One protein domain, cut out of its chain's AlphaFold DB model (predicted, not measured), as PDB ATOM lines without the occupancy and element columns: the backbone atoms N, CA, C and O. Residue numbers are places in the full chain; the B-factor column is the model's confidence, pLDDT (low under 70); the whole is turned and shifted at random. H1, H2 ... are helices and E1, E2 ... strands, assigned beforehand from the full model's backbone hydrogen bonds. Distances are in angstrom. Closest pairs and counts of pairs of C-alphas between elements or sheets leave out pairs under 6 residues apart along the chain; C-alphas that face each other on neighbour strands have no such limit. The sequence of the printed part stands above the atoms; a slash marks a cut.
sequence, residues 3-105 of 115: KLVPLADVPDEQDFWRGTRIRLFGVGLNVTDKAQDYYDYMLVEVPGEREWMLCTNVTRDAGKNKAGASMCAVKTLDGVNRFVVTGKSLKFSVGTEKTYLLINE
ATOM      1  N   LYS A   3    -104.880  20.355  83.670       92.44
ATOM      2  CA  LYS A   3    -103.685  20.253  82.835       92.44
ATOM      3  C   LYS A   3    -102.928  18.971  83.171       92.44
ATOM      4  O   LYS A   3    -102.632  18.714  84.337       92.44
ATOM      5  N   LEU A   4    -102.568  18.206  82.141       94.88
ATOM      6  CA  LEU A   4    -101.722  17.020  82.265       94.88
ATOM      7  C   LEU A   4    -100.253  17.400  82.080       94.88
ATOM      8  O   LEU A   4     -99.881  17.981  81.061       94.88
ATOM      9  N   VAL A   5     -99.423  17.053  83.058       96.94
ATOM     10  CA  VAL A   5     -97.963  17.208  82.986       96.94
ATOM     11  C   VAL A   5     -97.328  15.822  83.064       96.94
ATOM     12  O   VAL A   5     -97.615  15.120  84.035       96.94
ATOM     13  N   PRO A   6     -96.503  15.397  82.089       97.94
ATOM     14  CA  PRO A   6     -95.817  14.110  82.160       97.94
ATOM     15  C   PRO A   6     -95.023  13.994  83.459       97.94
ATOM     16  O   PRO A   6     -94.239  14.879  83.792       97.94
ATOM     17  N   LEU A   7     -95.205  12.898  84.199       97.94
ATOM     18  CA  LEU A   7     -94.517  12.716  85.479       97.94
ATOM     19  C   LEU A   7     -92.993  12.642  85.293       97.94
ATOM     20  O   LEU A   7     -92.251  13.019  86.192       97.94
ATOM     21  N   ALA A   8     -92.521  12.201  84.123       98.00
ATOM     22  CA  ALA A   8     -91.101  12.198  83.771       98.00
ATOM     23  C   ALA A   8     -90.457  13.598  83.838       98.00
ATOM     24  O   ALA A   8     -89.307  13.706  84.261       98.00
ATOM     25  N   ASP A   9     -91.211  14.647  83.494       98.06
ATOM     26  CA  ASP A   9     -90.716  16.027  83.380       98.06
ATOM     27  C   ASP A   9     -90.737  16.786  84.718       98.06
ATOM     28  O   ASP A   9     -90.270  17.919  84.824       98.06
ATOM     29  N   VAL A  10     -91.305  16.175  85.755       97.06
ATOM     30  CA  VAL A  10     -91.423  16.757  87.093       97.06
ATOM     31  C   VAL A  10     -90.062  16.718  87.793       97.06
ATOM     32  O   VAL A  10     -89.439  15.661  87.781       97.06
ATOM     33  N   PRO A  11     -89.581  17.788  88.443       98.00
ATOM     34  CA  PRO A  11     -88.344  17.740  89.227       98.00
ATOM     35  C   PRO A  11     -88.395  16.701  90.356       98.00
ATOM     36  O   PRO A  11     -89.429  16.513  90.997       98.00
ATOM     37  N   ASP A  12     -87.275  16.032  90.627       97.94
ATOM     38  CA  ASP A  12     -87.192  14.983  91.653       97.94
ATOM     39  C   ASP A  12     -87.403  15.530  93.072       97.94
ATOM     40  O   ASP A  12     -87.932  14.832  93.939       97.94
ATOM     41  N   GLU A  13     -87.034  16.786  93.290       96.50
ATOM     42  CA  GLU A  13     -87.120  17.513  94.554       96.50
ATOM     43  C   GLU A  13     -88.467  18.221  94.739       96.50
ATOM     44  O   GLU A  13     -88.687  18.851  95.769       96.50
ATOM     45  N   GLN A  14     -89.367  18.160  93.752       96.00
ATOM     46  CA  GLN A  14     -90.678  18.781  93.885       96.00
ATOM     47  C   GLN A  14     -91.507  18.052  94.948       96.00
ATOM     48  O   GLN A  14     -91.668  16.833  94.889       96.00
ATOM     49  N   ASP A  15     -92.079  18.818  95.873       95.25
ATOM     50  CA  ASP A  15     -92.938  18.298  96.930       95.25
ATOM     51  C   ASP A  15     -94.390  18.124  96.468       95.25
ATOM     52  O   ASP A  15     -94.975  18.970  95.782       95.25
ATOM     53  N   PHE A  16     -94.993  17.028  96.917       95.19
ATOM     54  CA  PHE A  16     -96.379  16.651  96.686       95.19
ATOM     55  C   PHE A  16     -97.078  16.345  98.001       95.19
ATOM     56  O   PHE A  16     -96.512  15.730  98.903       95.19
ATOM     57  N   TRP A  17     -98.342  16.747  98.082       93.69
ATOM     58  CA  TRP A  17     -99.155  16.676  99.294       93.69
ATOM     59  C   TRP A  17    -100.335  15.728  99.108       93.69
ATOM     60  O   TRP A  17    -100.648  15.306  97.985       93.69
ATOM     61  N   ARG A  18    -101.058  15.441 100.196       92.88
ATOM     62  CA  ARG A  18    -102.363  14.774 100.103       92.88
ATOM     63  C   ARG A  18    -103.283  15.499  99.123       92.88
ATOM     64  O   ARG A  18    -103.287  16.723  99.036       92.88
ATOM     65  N   GLY A  19    -104.060  14.731  98.371       93.75
ATOM     66  CA  GLY A  19    -104.917  15.273  97.321       93.75
ATOM     67  C   GLY A  19    -104.219  15.485  95.976       93.75
ATOM     68  O   GLY A  19    -104.912  15.707  94.986       93.75
ATOM     69  N   THR A  20    -102.886  15.359  95.892       95.94
ATOM     70  CA  THR A  20    -102.188  15.328  94.595       95.94
ATOM     71  C   THR A  20    -102.770  14.209  93.742       95.94
ATOM     72  O   THR A  20    -102.833  13.061  94.190       95.94
ATOM     73  N   ARG A  21    -103.189  14.547  92.518       96.38
ATOM     74  CA  ARG A  21    -103.797  13.610  91.573       96.38
ATOM     75  C   ARG A  21    -102.841  13.248  90.448       96.38
ATOM     76  O   ARG A  21    -102.112  14.096  89.933       96.38
ATOM     77  N   ILE A  22    -102.908  11.987  90.048       96.19
ATOM     78  CA  ILE A  22    -102.062  11.369  89.034       96.19
ATOM     79  C   ILE A  22    -102.965  10.576  88.094       96.19
ATOM     80  O   ILE A  22    -103.847   9.862  88.562       96.19
ATOM     81  N   ARG A  23    -102.744  10.674  86.787       94.56
ATOM     82  CA  ARG A  23    -103.443   9.897  85.764       94.56
ATOM     83  C   ARG A  23    -102.479   8.920  85.129       94.56
ATOM     84  O   ARG A  23    -101.409   9.320  84.676       94.56
ATOM     85  N   LEU A  24    -102.896   7.666  85.053       93.75
ATOM     86  CA  LEU A  24    -102.181   6.605  84.363       93.75
ATOM     87  C   LEU A  24    -103.004   6.150  83.159       93.75
ATOM     88  O   LEU A  24    -104.161   5.766  83.330       93.75
ATOM     89  N   PHE A  25    -102.430   6.204  81.957       92.19
ATOM     90  CA  PHE A  25    -103.098   5.770  80.725       92.19
ATOM     91  C   PHE A  25    -102.659   4.375  80.274       92.19
ATOM     92  O   PHE A  25    -101.523   3.960  80.490       92.19
ATOM     93  N   GLY A  26    -103.539   3.690  79.542       87.25
ATOM     94  CA  GLY A  26    -103.226   2.425  78.877       87.25
ATOM     95  C   GLY A  26    -103.061   1.252  79.840       87.25
ATOM     96  O   GLY A  26    -102.301   0.333  79.544       87.25
ATOM     97  N   VAL A  27    -103.758   1.289  80.979       82.94
ATOM     98  CA  VAL A  27    -103.741   0.227  81.997       82.94
ATOM     99  C   VAL A  27    -104.481  -1.020  81.492       82.94
ATOM    100  O   VAL A  27    -104.170  -2.139  81.891       82.94
ATOM    101  N   GLY A  28    -105.461  -0.853  80.598       75.88
ATOM    102  CA  GLY A  28    -106.153  -1.940  79.902       75.88
ATOM    103  C   GLY A  28    -107.152  -2.723  80.757       75.88
ATOM    104  O   GLY A  28    -107.735  -3.697  80.283       75.88
ATOM    105  N   LEU A  29    -107.378  -2.310  82.005       69.12
ATOM    106  CA  LEU A  29    -108.306  -2.966  82.922       69.12
ATOM    107  C   LEU A  29    -109.718  -2.389  82.757       69.12
ATOM    108  O   LEU A  29    -109.932  -1.223  83.071       69.12
ATOM    109  N   ASN A  30    -110.688  -3.219  82.362       65.19
ATOM    110  CA  ASN A  30    -112.125  -2.889  82.299       65.19
ATOM    111  C   ASN A  30    -112.500  -1.733  81.351       65.19
ATOM    112  O   ASN A  30    -113.389  -0.940  81.657       65.19
ATOM    113  N   VAL A  31    -111.840  -1.641  80.197       68.81
ATOM    114  CA  VAL A  31    -112.039  -0.537  79.253       68.81
ATOM    115  C   VAL A  31    -112.792  -1.002  78.010       68.81
ATOM    116  O   VAL A  31    -112.276  -1.809  77.240       68.81
ATOM    117  N   THR A  32    -113.991  -0.456  77.796       71.94
ATOM    118  CA  THR A  32    -114.772  -0.650  76.559       71.94
ATOM    119  C   THR A  32    -114.317   0.298  75.444       71.94
ATOM    120  O   THR A  32    -114.297  -0.090  74.281       71.94
ATOM    121  N   ASP A  33    -113.917   1.524  75.799       76.94
ATOM    122  CA  ASP A  33    -113.418   2.550  74.876       76.94
ATOM    123  C   ASP A  33    -111.988   2.947  75.246       76.94
ATOM    124  O   ASP A  33    -111.740   3.472  76.329       76.94
ATOM    125  N   LYS A  34    -111.047   2.737  74.323       74.75
ATOM    126  CA  LYS A  34    -109.626   3.034  74.525       74.75
ATOM    127  C   LYS A  34    -109.333   4.508  74.812       74.75
ATOM    128  O   LYS A  34    -108.332   4.786  75.466       74.75
ATOM    129  N   ALA A  35    -110.198   5.434  74.400       75.88
ATOM    130  CA  ALA A  35    -110.074   6.844  74.771       75.88
ATOM    131  C   ALA A  35    -110.297   7.087  76.278       75.88
ATOM    132  O   ALA A  35    -109.841   8.090  76.822       75.88
ATOM    133  N   GLN A  36    -110.956   6.146  76.959       77.19
ATOM    134  CA  GLN A  36    -111.221   6.140  78.399       77.19
ATOM    135  C   GLN A  36    -110.314   5.146  79.147       77.19
ATOM    136  O   GLN A  36    -110.598   4.782  80.286       77.19
ATOM    137  N   ASP A  37    -109.226   4.681  78.517       86.94
ATOM    138  CA  ASP A  37    -108.245   3.783  79.135       86.94
ATOM    139  C   ASP A  37    -107.328   4.556  80.085       86.94
ATOM    140  O   ASP A  37    -106.140   4.747  79.817       86.94
ATOM    141  N   TYR A  38    -107.900   5.060  81.177       90.12
ATOM    142  CA  TYR A  38    -107.144   5.717  82.228       90.12
ATOM    143  C   TYR A  38    -107.683   5.424  83.619       90.12
ATOM    144  O   TYR A  38    -108.858   5.109  83.822       90.12
ATOM    145  N   TYR A  39    -106.791   5.602  84.583       91.62
ATOM    146  CA  TYR A  39    -107.111   5.611  85.995       91.62
ATOM    147  C   TYR A  39    -106.529   6.856  86.649       91.62
ATOM    148  O   TYR A  39    -105.351   7.169  86.476       91.62
ATOM    149  N   ASP A  40    -107.372   7.551  87.403       93.44
ATOM    150  CA  ASP A  40    -106.960   8.626  88.288       93.44
ATOM    151  C   ASP A  40    -106.686   8.064  89.676       93.44
ATOM    152  O   ASP A  40    -107.513   7.358  90.259       93.44
ATOM    153  N   TYR A  41    -105.538   8.432  90.222       95.38
ATOM    154  CA  TYR A  41    -105.099   8.115  91.567       95.38
ATOM    155  C   TYR A  41    -104.855   9.397  92.346       95.38
ATOM    156  O   TYR A  41    -104.498  10.428  91.782       95.38
ATOM    157  N   MET A  42    -105.029   9.325  93.657       96.56
ATOM    158  CA  MET A  42    -104.814  10.432  94.572       96.56
ATOM    159  C   MET A  42    -103.923   9.986  95.722       96.56
ATOM    160  O   MET A  42    -104.129   8.899  96.265       96.56
ATOM    161  N   LEU A  43    -102.960  10.825  96.103       96.62
ATOM    162  CA  LEU A  43    -102.199  10.632  97.334       96.62
ATOM    163  C   LEU A  43    -103.116  10.829  98.542       96.62
ATOM    164  O   LEU A  43    -103.711  11.899  98.709       96.62
ATOM    165  N   VAL A  44    -103.215   9.811  99.391       95.50
ATOM    166  CA  VAL A  44    -104.003   9.840 100.625       95.50
ATOM    167  C   VAL A  44    -103.159   9.442 101.827       95.50
ATOM    168  O   VAL A  44    -102.289   8.573 101.745       95.50
ATOM    169  N   GLU A  45    -103.428  10.101 102.947       93.19
ATOM    170  CA  GLU A  45    -102.863   9.758 104.250       93.19
ATOM    171  C   GLU A  45    -103.589   8.538 104.822       93.19
ATOM    172  O   GLU A  45    -104.791   8.356 104.597       93.19
ATOM    173  N   VAL A  46    -102.874   7.723 105.594       90.38
ATOM    174  CA  VAL A  46    -103.456   6.624 106.368       90.38
ATOM    175  C   VAL A  46    -103.352   6.984 107.854       90.38
ATOM    176  O   VAL A  46    -102.260   7.305 108.321       90.38
ATOM    177  N   PRO A  47    -104.454   6.966 108.627       88.25
ATOM    178  CA  PRO A  47    -104.407   7.306 110.046       88.25
ATOM    179  C   PRO A  47    -103.397   6.447 110.817       88.25
ATOM    180  O   PRO A  47    -103.476   5.222 110.799       88.25
ATOM    181  N   GLY A  48    -102.464   7.098 111.514       88.25
ATOM    182  CA  GLY A  48    -101.424   6.429 112.304       88.25
ATOM    183  C   GLY A  48    -100.185   5.993 111.513       88.25
ATOM    184  O   GLY A  48     -99.178   5.674 112.133       88.25
ATOM    185  N   GLU A  49    -100.223   6.049 110.184       90.62
ATOM    186  CA  GLU A  49     -99.070   5.830 109.308       90.62
ATOM    187  C   GLU A  49     -98.463   7.185 108.933       90.62
ATOM    188  O   GLU A  49     -99.193   8.143 108.682       90.62
ATOM    189  N   ARG A  50     -97.133   7.297 108.932       88.12
ATOM    190  CA  ARG A  50     -96.413   8.552 108.647       88.12
ATOM    191  C   ARG A  50     -95.300   8.402 107.623       88.12
ATOM    192  O   ARG A  50     -94.923   9.398 107.013       88.12
ATOM    193  N   GLU A  51     -94.789   7.196 107.432       92.88
ATOM    194  CA  GLU A  51     -93.705   6.894 106.498       92.88
ATOM    195  C   GLU A  51     -94.223   6.706 105.068       92.88
ATOM    196  O   GLU A  51     -93.462   6.802 104.104       92.88
ATOM    197  N   TRP A  52     -95.527   6.455 104.919       94.25
ATOM    198  CA  TRP A  52     -96.132   6.116 103.640       94.25
ATOM    199  C   TRP A  52     -97.451   6.848 103.405       94.25
ATOM    200  O   TRP A  52     -98.274   7.031 104.300       94.25
ATOM    201  N   MET A  53     -97.680   7.213 102.149       95.81
ATOM    202  CA  MET A  53     -98.990   7.598 101.630       95.81
ATOM    203  C   MET A  53     -99.455   6.570 100.608       95.81
ATOM    204  O   MET A  53     -98.636   5.940  99.943       95.81
ATOM    205  N   LEU A  54    -100.764   6.408 100.440       97.00
ATOM    206  CA  LEU A  54    -101.310   5.513  99.418       97.00
ATOM    207  C   LEU A  54    -101.679   6.299  98.160       97.00
ATOM    208  O   LEU A  54    -102.282   7.365  98.245       97.00
ATOM    209  N   CYS A  55    -101.375   5.745  96.987       96.31
ATOM    210  CA  CYS A  55    -101.984   6.165  95.727       96.31
ATOM    211  C   CYS A  55    -103.291   5.399  95.535       96.31
ATOM    212  O   CYS A  55    -103.289   4.221  95.168       96.31
ATOM    213  N   THR A  56    -104.412   6.071  95.775       95.69
ATOM    214  CA  THR A  56    -105.742   5.457  95.797       95.69
ATOM    215  C   THR A  56    -106.570   5.889  94.600       95.69
ATOM    216  O   THR A  56    -106.612   7.069  94.263       95.69
ATOM    217  N   ASN A  57    -107.232   4.932  93.955       93.75
ATOM    218  CA  ASN A  57    -108.057   5.160  92.778       93.75
ATOM    219  C   ASN A  57    -109.255   6.067  93.103       93.75
ATOM    220  O   ASN A  57    -110.060   5.764  93.987       93.75
ATOM    221  N   VAL A  58    -109.381   7.154  92.346       93.31
ATOM    222  CA  VAL A  58    -110.461   8.152  92.412       93.31
ATOM    223  C   VAL A  58    -111.132   8.378  91.052       93.31
ATOM    224  O   VAL A  58    -111.831   9.371  90.847       93.31
ATOM    225  N   THR A  59    -110.915   7.463  90.106       90.25
ATOM    226  CA  THR A  59    -111.465   7.532  88.747       90.25
ATOM    227  C   THR A  59    -112.989   7.569  88.795       90.25
ATOM    228  O   THR A  59    -113.612   6.703  89.407       90.25
ATOM    229  N   ARG A  60    -113.601   8.549  88.124       82.31
ATOM    230  CA  ARG A  60    -115.064   8.731  88.127       82.31
ATOM    231  C   ARG A  60    -115.792   7.960  87.027       82.31
ATOM    232  O   ARG A  60    -116.952   7.603  87.214       82.31
ATOM    233  N   ASP A  61    -115.101   7.675  85.926       78.56
ATOM    234  CA  ASP A  61    -115.698   7.101  84.720       78.56
ATOM    235  C   ASP A  61    -115.334   5.615  84.571       78.56
ATOM    236  O   ASP A  61    -115.853   4.776  85.312       78.56
ATOM    237  N   ALA A  62    -114.419   5.269  83.658       66.81
ATOM    238  CA  ALA A  62    -114.067   3.881  83.332       66.81
ATOM    239  C   ALA A  62    -113.586   3.057  84.545       66.81
ATOM    240  O   ALA A  62    -113.895   1.872  84.666       66.81
ATOM    241  N   GLY A  63    -112.886   3.693  85.487       66.44
ATOM    242  CA  GLY A  63    -112.341   3.050  86.685       66.44
ATOM    243  C   GLY A  63    -113.253   3.038  87.919       66.44
ATOM    244  O   GLY A  63    -112.824   2.536  88.961       66.44
ATOM    245  N   LYS A  64    -114.493   3.552  87.838       68.50
ATOM    246  CA  LYS A  64    -115.364   3.801  89.012       68.50
ATOM    247  C   LYS A  64    -115.629   2.581  89.894       68.50
ATOM    248  O   LYS A  64    -115.734   2.701  91.109       68.50
ATOM    249  N   ASN A  65    -115.682   1.387  89.300       72.62
ATOM    250  CA  ASN A  65    -115.959   0.139  90.020       72.62
ATOM    251  C   ASN A  65    -114.795  -0.302  90.930       72.62
ATOM    252  O   ASN A  65    -114.917  -1.295  91.639       72.62
ATOM    253  N   LYS A  66    -113.660   0.408  90.889       80.12
ATOM    254  CA  LYS A  66    -112.487   0.189  91.743       80.12
ATOM    255  C   LYS A  66    -112.115   1.438  92.550       80.12
ATOM    256  O   LYS A  66    -110.974   1.551  92.993       80.12
ATOM    257  N   ALA A  67    -113.042   2.382  92.720       85.69
ATOM    258  CA  ALA A  67    -112.813   3.544  93.570       85.69
ATOM    259  C   ALA A  67    -112.411   3.098  94.988       85.69
ATOM    260  O   ALA A  67    -112.981   2.155  95.536       85.69
ATOM    261  N   GLY A  68    -111.398   3.747  95.560       88.94
ATOM    262  CA  GLY A  68    -110.839   3.377  96.862       88.94
ATOM    263  C   GLY A  68    -109.775   2.275  96.821       88.94
ATOM    264  O   GLY A  68    -109.088   2.078  97.819       88.94
ATOM    265  N   ALA A  69    -109.571   1.590  95.688       90.94
ATOM    266  CA  ALA A  69    -108.489   0.616  95.565       90.94
ATOM    267  C   ALA A  69    -107.120   1.314  95.544       90.94
ATOM    268  O   ALA A  69    -106.888   2.221  94.739       90.94
ATOM    269  N   SER A  70    -106.206   0.867  96.400       93.19
ATOM    270  CA  SER A  70    -104.830   1.363  96.432       93.19
ATOM    271  C   SER A  70    -103.973   0.646  95.393       93.19
ATOM    272  O   SER A  70    -104.008  -0.577  95.283       93.19
ATOM    273  N   MET A  71    -103.206   1.417  94.627       93.06
ATOM    274  CA  MET A  71    -102.264   0.895  93.636       93.06
ATOM    275  C   MET A  71    -100.899   0.620  94.259       93.06
ATOM    276  O   MET A  71    -100.322  -0.441  94.048       93.06
ATOM    277  N   CYS A  72    -100.384   1.579  95.024       95.75
ATOM    278  CA  CYS A  72     -99.072   1.498  95.646       95.75
ATOM    279  C   CYS A  72     -98.998   2.399  96.882       95.75
ATOM    280  O   CYS A  72     -99.804   3.320  97.047       95.75
ATOM    281  N   ALA A  73     -97.993   2.144  97.716       96.38
ATOM    282  CA  ALA A  73     -97.540   3.072  98.740       96.38
ATOM    283  C   ALA A  73     -96.397   3.937  98.189       96.38
ATOM    284  O   ALA A  73     -95.586   3.484  97.375       96.38
ATOM    285  N   VAL A  74     -96.328   5.185  98.636       97.06
ATOM    286  CA  VAL A  74     -95.288   6.145  98.273       97.06
ATOM    287  C   VAL A  74     -94.632   6.653  99.539       97.06
ATOM    288  O   VAL A  74     -95.327   7.086 100.458       97.06
ATOM    289  N   LYS A  75     -93.299   6.571  99.587       95.56
ATOM    290  CA  LYS A  75     -92.543   6.965 100.773       95.56
ATOM    291  C   LYS A  75     -92.642   8.472 100.976       95.56
ATOM    292  O   LYS A  75     -92.401   9.236 100.034       95.56
ATOM    293  N   THR A  76     -92.969   8.882 102.193       94.50
ATOM    294  CA  THR A  76     -92.910  10.284 102.592       94.50
ATOM    295  C   THR A  76     -91.460  10.730 102.785       94.50
ATOM    296  O   THR A  76     -90.525   9.927 102.836       94.50
ATOM    297  N   LEU A  77     -91.251  12.042 102.821       91.06
ATOM    298  CA  LEU A  77     -89.953  12.634 103.094       91.06
ATOM    299  C   LEU A  77     -89.603  12.475 104.584       91.06
ATOM    300  O   LEU A  77     -90.260  13.053 105.452       91.06
ATOM    301  N   ASP A  78     -88.552  11.701 104.870       81.62
ATOM    302  CA  ASP A  78     -88.089  11.422 106.235       81.62
ATOM    303  C   ASP A  78     -87.753  12.719 106.997       81.62
ATOM    304  O   ASP A  78     -87.163  13.657 106.459       81.62
ATOM    305  N   GLY A  79     -88.100  12.764 108.287       74.25
ATOM    306  CA  GLY A  79     -87.754  13.883 109.174       74.25
ATOM    307  C   GLY A  79     -88.600  15.147 108.993       74.25
ATOM    308  O   GLY A  79     -88.401  16.119 109.724       74.25
ATOM    309  N   VAL A  80     -89.577  15.142 108.082       73.75
ATOM    310  CA  VAL A  80     -90.522  16.246 107.902       73.75
ATOM    311  C   VAL A  80     -91.855  15.877 108.547       73.75
ATOM    312  O   VAL A  80     -92.485  14.883 108.209       73.75
ATOM    313  N   ASN A  81     -92.331  16.705 109.481       67.69
ATOM    314  CA  ASN A  81     -93.590  16.472 110.205       67.69
ATOM    315  C   ASN A  81     -94.841  16.826 109.369       67.69
ATOM    316  O   ASN A  81     -95.859  17.279 109.891       67.69
ATOM    317  N   ARG A  82     -94.729  16.712 108.047       69.94
ATOM    318  CA  ARG A  82     -95.744  17.063 107.062       69.94
ATOM    319  C   ARG A  82     -95.819  15.908 106.068       69.94
ATOM    320  O   ARG A  82     -94.779  15.457 105.608       69.94
ATOM    321  N   PHE A  83     -97.022  15.423 105.761       85.12
ATOM    322  CA  PHE A  83     -97.256  14.348 104.788       85.12
ATOM    323  C   PHE A  83     -96.878  14.804 103.375       85.12
ATOM    324  O   PHE A  83     -97.719  15.278 102.608       85.12
ATOM    325  N   VAL A  84     -95.585  14.705 103.082       92.94
ATOM    326  CA  VAL A  84     -94.952  15.191 101.862       92.94
ATOM    327  C   VAL A  84     -94.276  14.029 101.168       92.94
ATOM    328  O   VAL A  84     -93.575  13.242 101.797       92.94
ATOM    329  N   VAL A  85     -94.471  13.948  99.863       94.69
ATOM    330  CA  VAL A  85     -93.825  13.004  98.956       94.69
ATOM    331  C   VAL A  85     -92.988  13.804  97.967       94.69
ATOM    332  O   VAL A  85     -93.472  14.787  97.420       94.69
ATOM    333  N   THR A  86     -91.760  13.375  97.688       97.00
ATOM    334  CA  THR A  86     -90.931  14.009  96.653       97.00
ATOM    335  C   THR A  86     -91.252  13.452  95.267       97.00
ATOM    336  O   THR A  86     -91.703  12.309  95.131       97.00
ATOM    337  N   GLY A  87     -90.962  14.220  94.216       97.50
ATOM    338  CA  GLY A  87     -91.060  13.768  92.828       97.50
ATOM    339  C   GLY A  87     -90.301  12.464  92.595       97.50
ATOM    340  O   GLY A  87     -90.829  11.551  91.961       97.50
ATOM    341  N   LYS A  88     -89.122  12.316  93.204       98.00
ATOM    342  CA  LYS A  88     -88.332  11.081  93.169       98.00
ATOM    343  C   LYS A  88     -89.089   9.881  93.745       98.00
ATOM    344  O   LYS A  88     -89.185   8.850  93.080       98.00
ATOM    345  N   SER A  89     -89.636  10.004  94.958       97.19
ATOM    346  CA  SER A  89     -90.410   8.927  95.593       97.19
ATOM    347  C   SER A  89     -91.665   8.589  94.787       97.19
ATOM    348  O   SER A  89     -91.984   7.416  94.599       97.19
ATOM    349  N   LEU A  90     -92.349   9.606  94.256       97.75
ATOM    350  CA  LEU A  90     -93.550   9.427  93.448       97.75
ATOM    351  C   LEU A  90     -93.263   8.662  92.151       97.75
ATOM    352  O   LEU A  90     -93.945   7.684  91.850       97.75
ATOM    353  N   LYS A  91     -92.223   9.063  91.412       98.31
ATOM    354  CA  LYS A  91     -91.773   8.376  90.192       98.31
ATOM    355  C   LYS A  91     -91.361   6.937  90.467       98.31
ATOM    356  O   LYS A  91     -91.695   6.063  89.676       98.31
ATOM    357  N   PHE A  92     -90.653   6.697  91.571       97.94
ATOM    358  CA  PHE A  92     -90.223   5.355  91.957       97.94
ATOM    359  C   PHE A  92     -91.415   4.420  92.190       97.94
ATOM    360  O   PHE A  92     -91.426   3.307  91.672       97.94
ATOM    361  N   SER A  93     -92.427   4.874  92.933       97.06
ATOM    362  CA  SER A  93     -93.582   4.039  93.277       97.06
ATOM    363  C   SER A  93     -94.587   3.874  92.136       97.06
ATOM    364  O   SER A  93     -95.167   2.800  91.993       97.06
ATOM    365  N   VAL A  94     -94.833   4.928  91.352       95.94
ATOM    366  CA  VAL A  94     -95.889   4.928  90.323       95.94
ATOM    367  C   VAL A  94     -95.362   4.544  88.939       95.94
ATOM    368  O   VAL A  94     -96.101   3.990  88.129       95.94
ATOM    369  N   GLY A  95     -94.092   4.827  88.653       97.19
ATOM    370  CA  GLY A  95     -93.542   4.773  87.303       97.19
ATOM    371  C   GLY A  95     -93.906   6.010  86.476       97.19
ATOM    372  O   GLY A  95     -94.877   6.717  86.745       97.19
ATOM    373  N   THR A  96     -93.099   6.299  85.457       97.44
ATOM    374  CA  THR A  96     -93.232   7.503  84.618       97.44
ATOM    375  C   THR A  96     -93.878   7.241  83.261       97.44
ATOM    376  O   THR A  96     -94.305   8.184  82.593       97.44
ATOM    377  N   GLU A  97     -93.961   5.982  82.833       96.69
ATOM    378  CA  GLU A  97     -94.530   5.631  81.537       96.69
ATOM    379  C   GLU A  97     -96.042   5.874  81.527       96.69
ATOM    380  O   GLU A  97     -96.782   5.277  82.303       96.69
ATOM    381  N   LYS A  98     -96.505   6.741  80.614       95.50
ATOM    382  CA  LYS A  98     -97.928   7.109  80.473       95.50
ATOM    383  C   LYS A  98     -98.555   7.631  81.778       95.50
ATOM    384  O   LYS A  98     -99.779   7.587  81.933       95.50
ATOM    385  N   THR A  99     -97.726   8.173  82.666       97.06
ATOM    386  CA  THR A  99     -98.118   8.749  83.953       97.06
ATOM    387  C   THR A  99     -98.053  10.266  83.898       97.06
ATOM    388  O   THR A  99     -97.057  10.837  83.450       97.06
ATOM    389  N   TYR A 100     -99.089  10.933  84.400       97.25
ATOM    390  CA  TYR A 100     -99.218  12.385  84.349       97.25
ATOM    391  C   TYR A 100     -99.717  12.943  85.679       97.25
ATOM    392  O   TYR A 100    -100.617  12.373  86.288       97.25
ATOM    393  N   LEU A 101     -99.194  14.086  86.110       97.12
ATOM    394  CA  LEU A 101     -99.815  14.889  87.163       97.12
ATOM    395  C   LEU A 101    -101.028  15.638  86.609       97.12
ATOM    396  O   LEU A 101    -100.955  16.198  85.513       97.12
ATOM    397  N   LEU A 102    -102.110  15.699  87.389       94.69
ATOM    398  CA  LEU A 102    -103.263  16.558  87.103       94.69
ATOM    399  C   LEU A 102    -103.126  17.848  87.906       94.69
ATOM    400  O   LEU A 102    -103.328  17.858  89.123       94.69
ATOM    401  N   ILE A 103    -102.823  18.943  87.220       90.88
ATOM    402  CA  ILE A 103    -102.778  20.277  87.816       90.88
ATOM    403  C   ILE A 103    -104.118  20.950  87.543       90.88
ATOM    404  O   ILE A 103    -104.463  21.203  86.389       90.88
ATOM    405  N   ASN A 104    -104.868  21.237  88.605       81.06
ATOM    406  CA  ASN A 104    -106.105  21.991  88.477       81.06
ATOM    407  C   ASN A 104    -105.761  23.477  88.305       81.06
ATOM    408  O   ASN A 104    -105.152  24.076  89.194       81.06
ATOM    409  N   GLU A 105    -106.107  24.063  87.161       63.03
ATOM    410  CA  GLU A 105    -105.778  25.463  86.860       63.03
ATOM    411  C   GLU A 105    -106.520  26.446  87.786       63.03
ATOM    412  O   GLU A 105    -105.988  27.512  88.091       63.03
TER     413      GLU A 105
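This is residues 3 to 105 of the 115 residues of an uncharacterized protein of Flavobacteriales bacterium (UniProt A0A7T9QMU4). A strongly twisted sheet of six strands curls round one short helix, H1, and a small two-stranded sheet, E2 and E7, sits beside that helix. The long links at residues 26 to 37 and 58 to 69 lie toward one end of the longest axis, and the turn around Gly 79 lies at the other. The printed part has 103 residues, with named elements in the order E1 E2 E3 E4 E5 E6 E7 H1 E8; the large sheet runs E1 E8 E3 E4 E5 E6, all antiparallel. The class is mostly strand, though under half of the residues are in named elements. The whole is compact, with a radius of gyration of the C-alphas of 13.4 A, and spans 45 by 30 by 25 A.

E1, residues 3 to 6, begins at C-alpha 3 (-103.685, 20.253, 82.835). E2 is residues 15 to 17 and E3 residues 21 to 25. E4, residues 38 to 44, is 19.1 A long; E5, residues 52 to 57, 16.2 A; E6, residues 70 to 75, 14.2 A. E7, residues 84 to 86, is followed by H1, residues 87 to 94, with a tight link of 0 residues between them. E8, residues 99 to 104, 16.1 A, ends at C-alpha 104 (-106.105, 21.991, 88.477).

E3 E4 E5 E6 form a meander, each strand the antiparallel neighbour of the one before; N 22 and O 41 are 2.8 A apart, N 42 and O 56 2.8 A, N 53 and O 74 2.9 A. E8 is the antiparallel neighbour of E3, with N 23 and O 100 within hydrogen-bond range at 2.8 A, and of the edge strand E1, with N 5 and O 101 within hydrogen-bond range at 3.0 A. E2 and E7 pair through N 16 and O 85, 2.8 A. H1 is on the large sheet; its closest C-alphas to E6 are Val 74 and Ser 93, 5.7 A. Every O i to N i+4 pair in H1 is within hydrogen-bond range. E1 and E6 are apart.

The C-alphas farthest apart, Thr 32 and Gly 79, are 44.8 A apart. The printed part has no cut. The links E3 to E4 and E5 to E6 are long. The pLDDT is under 70 at residues 29 to 31, 62 to 64, 81 to 82 and 105.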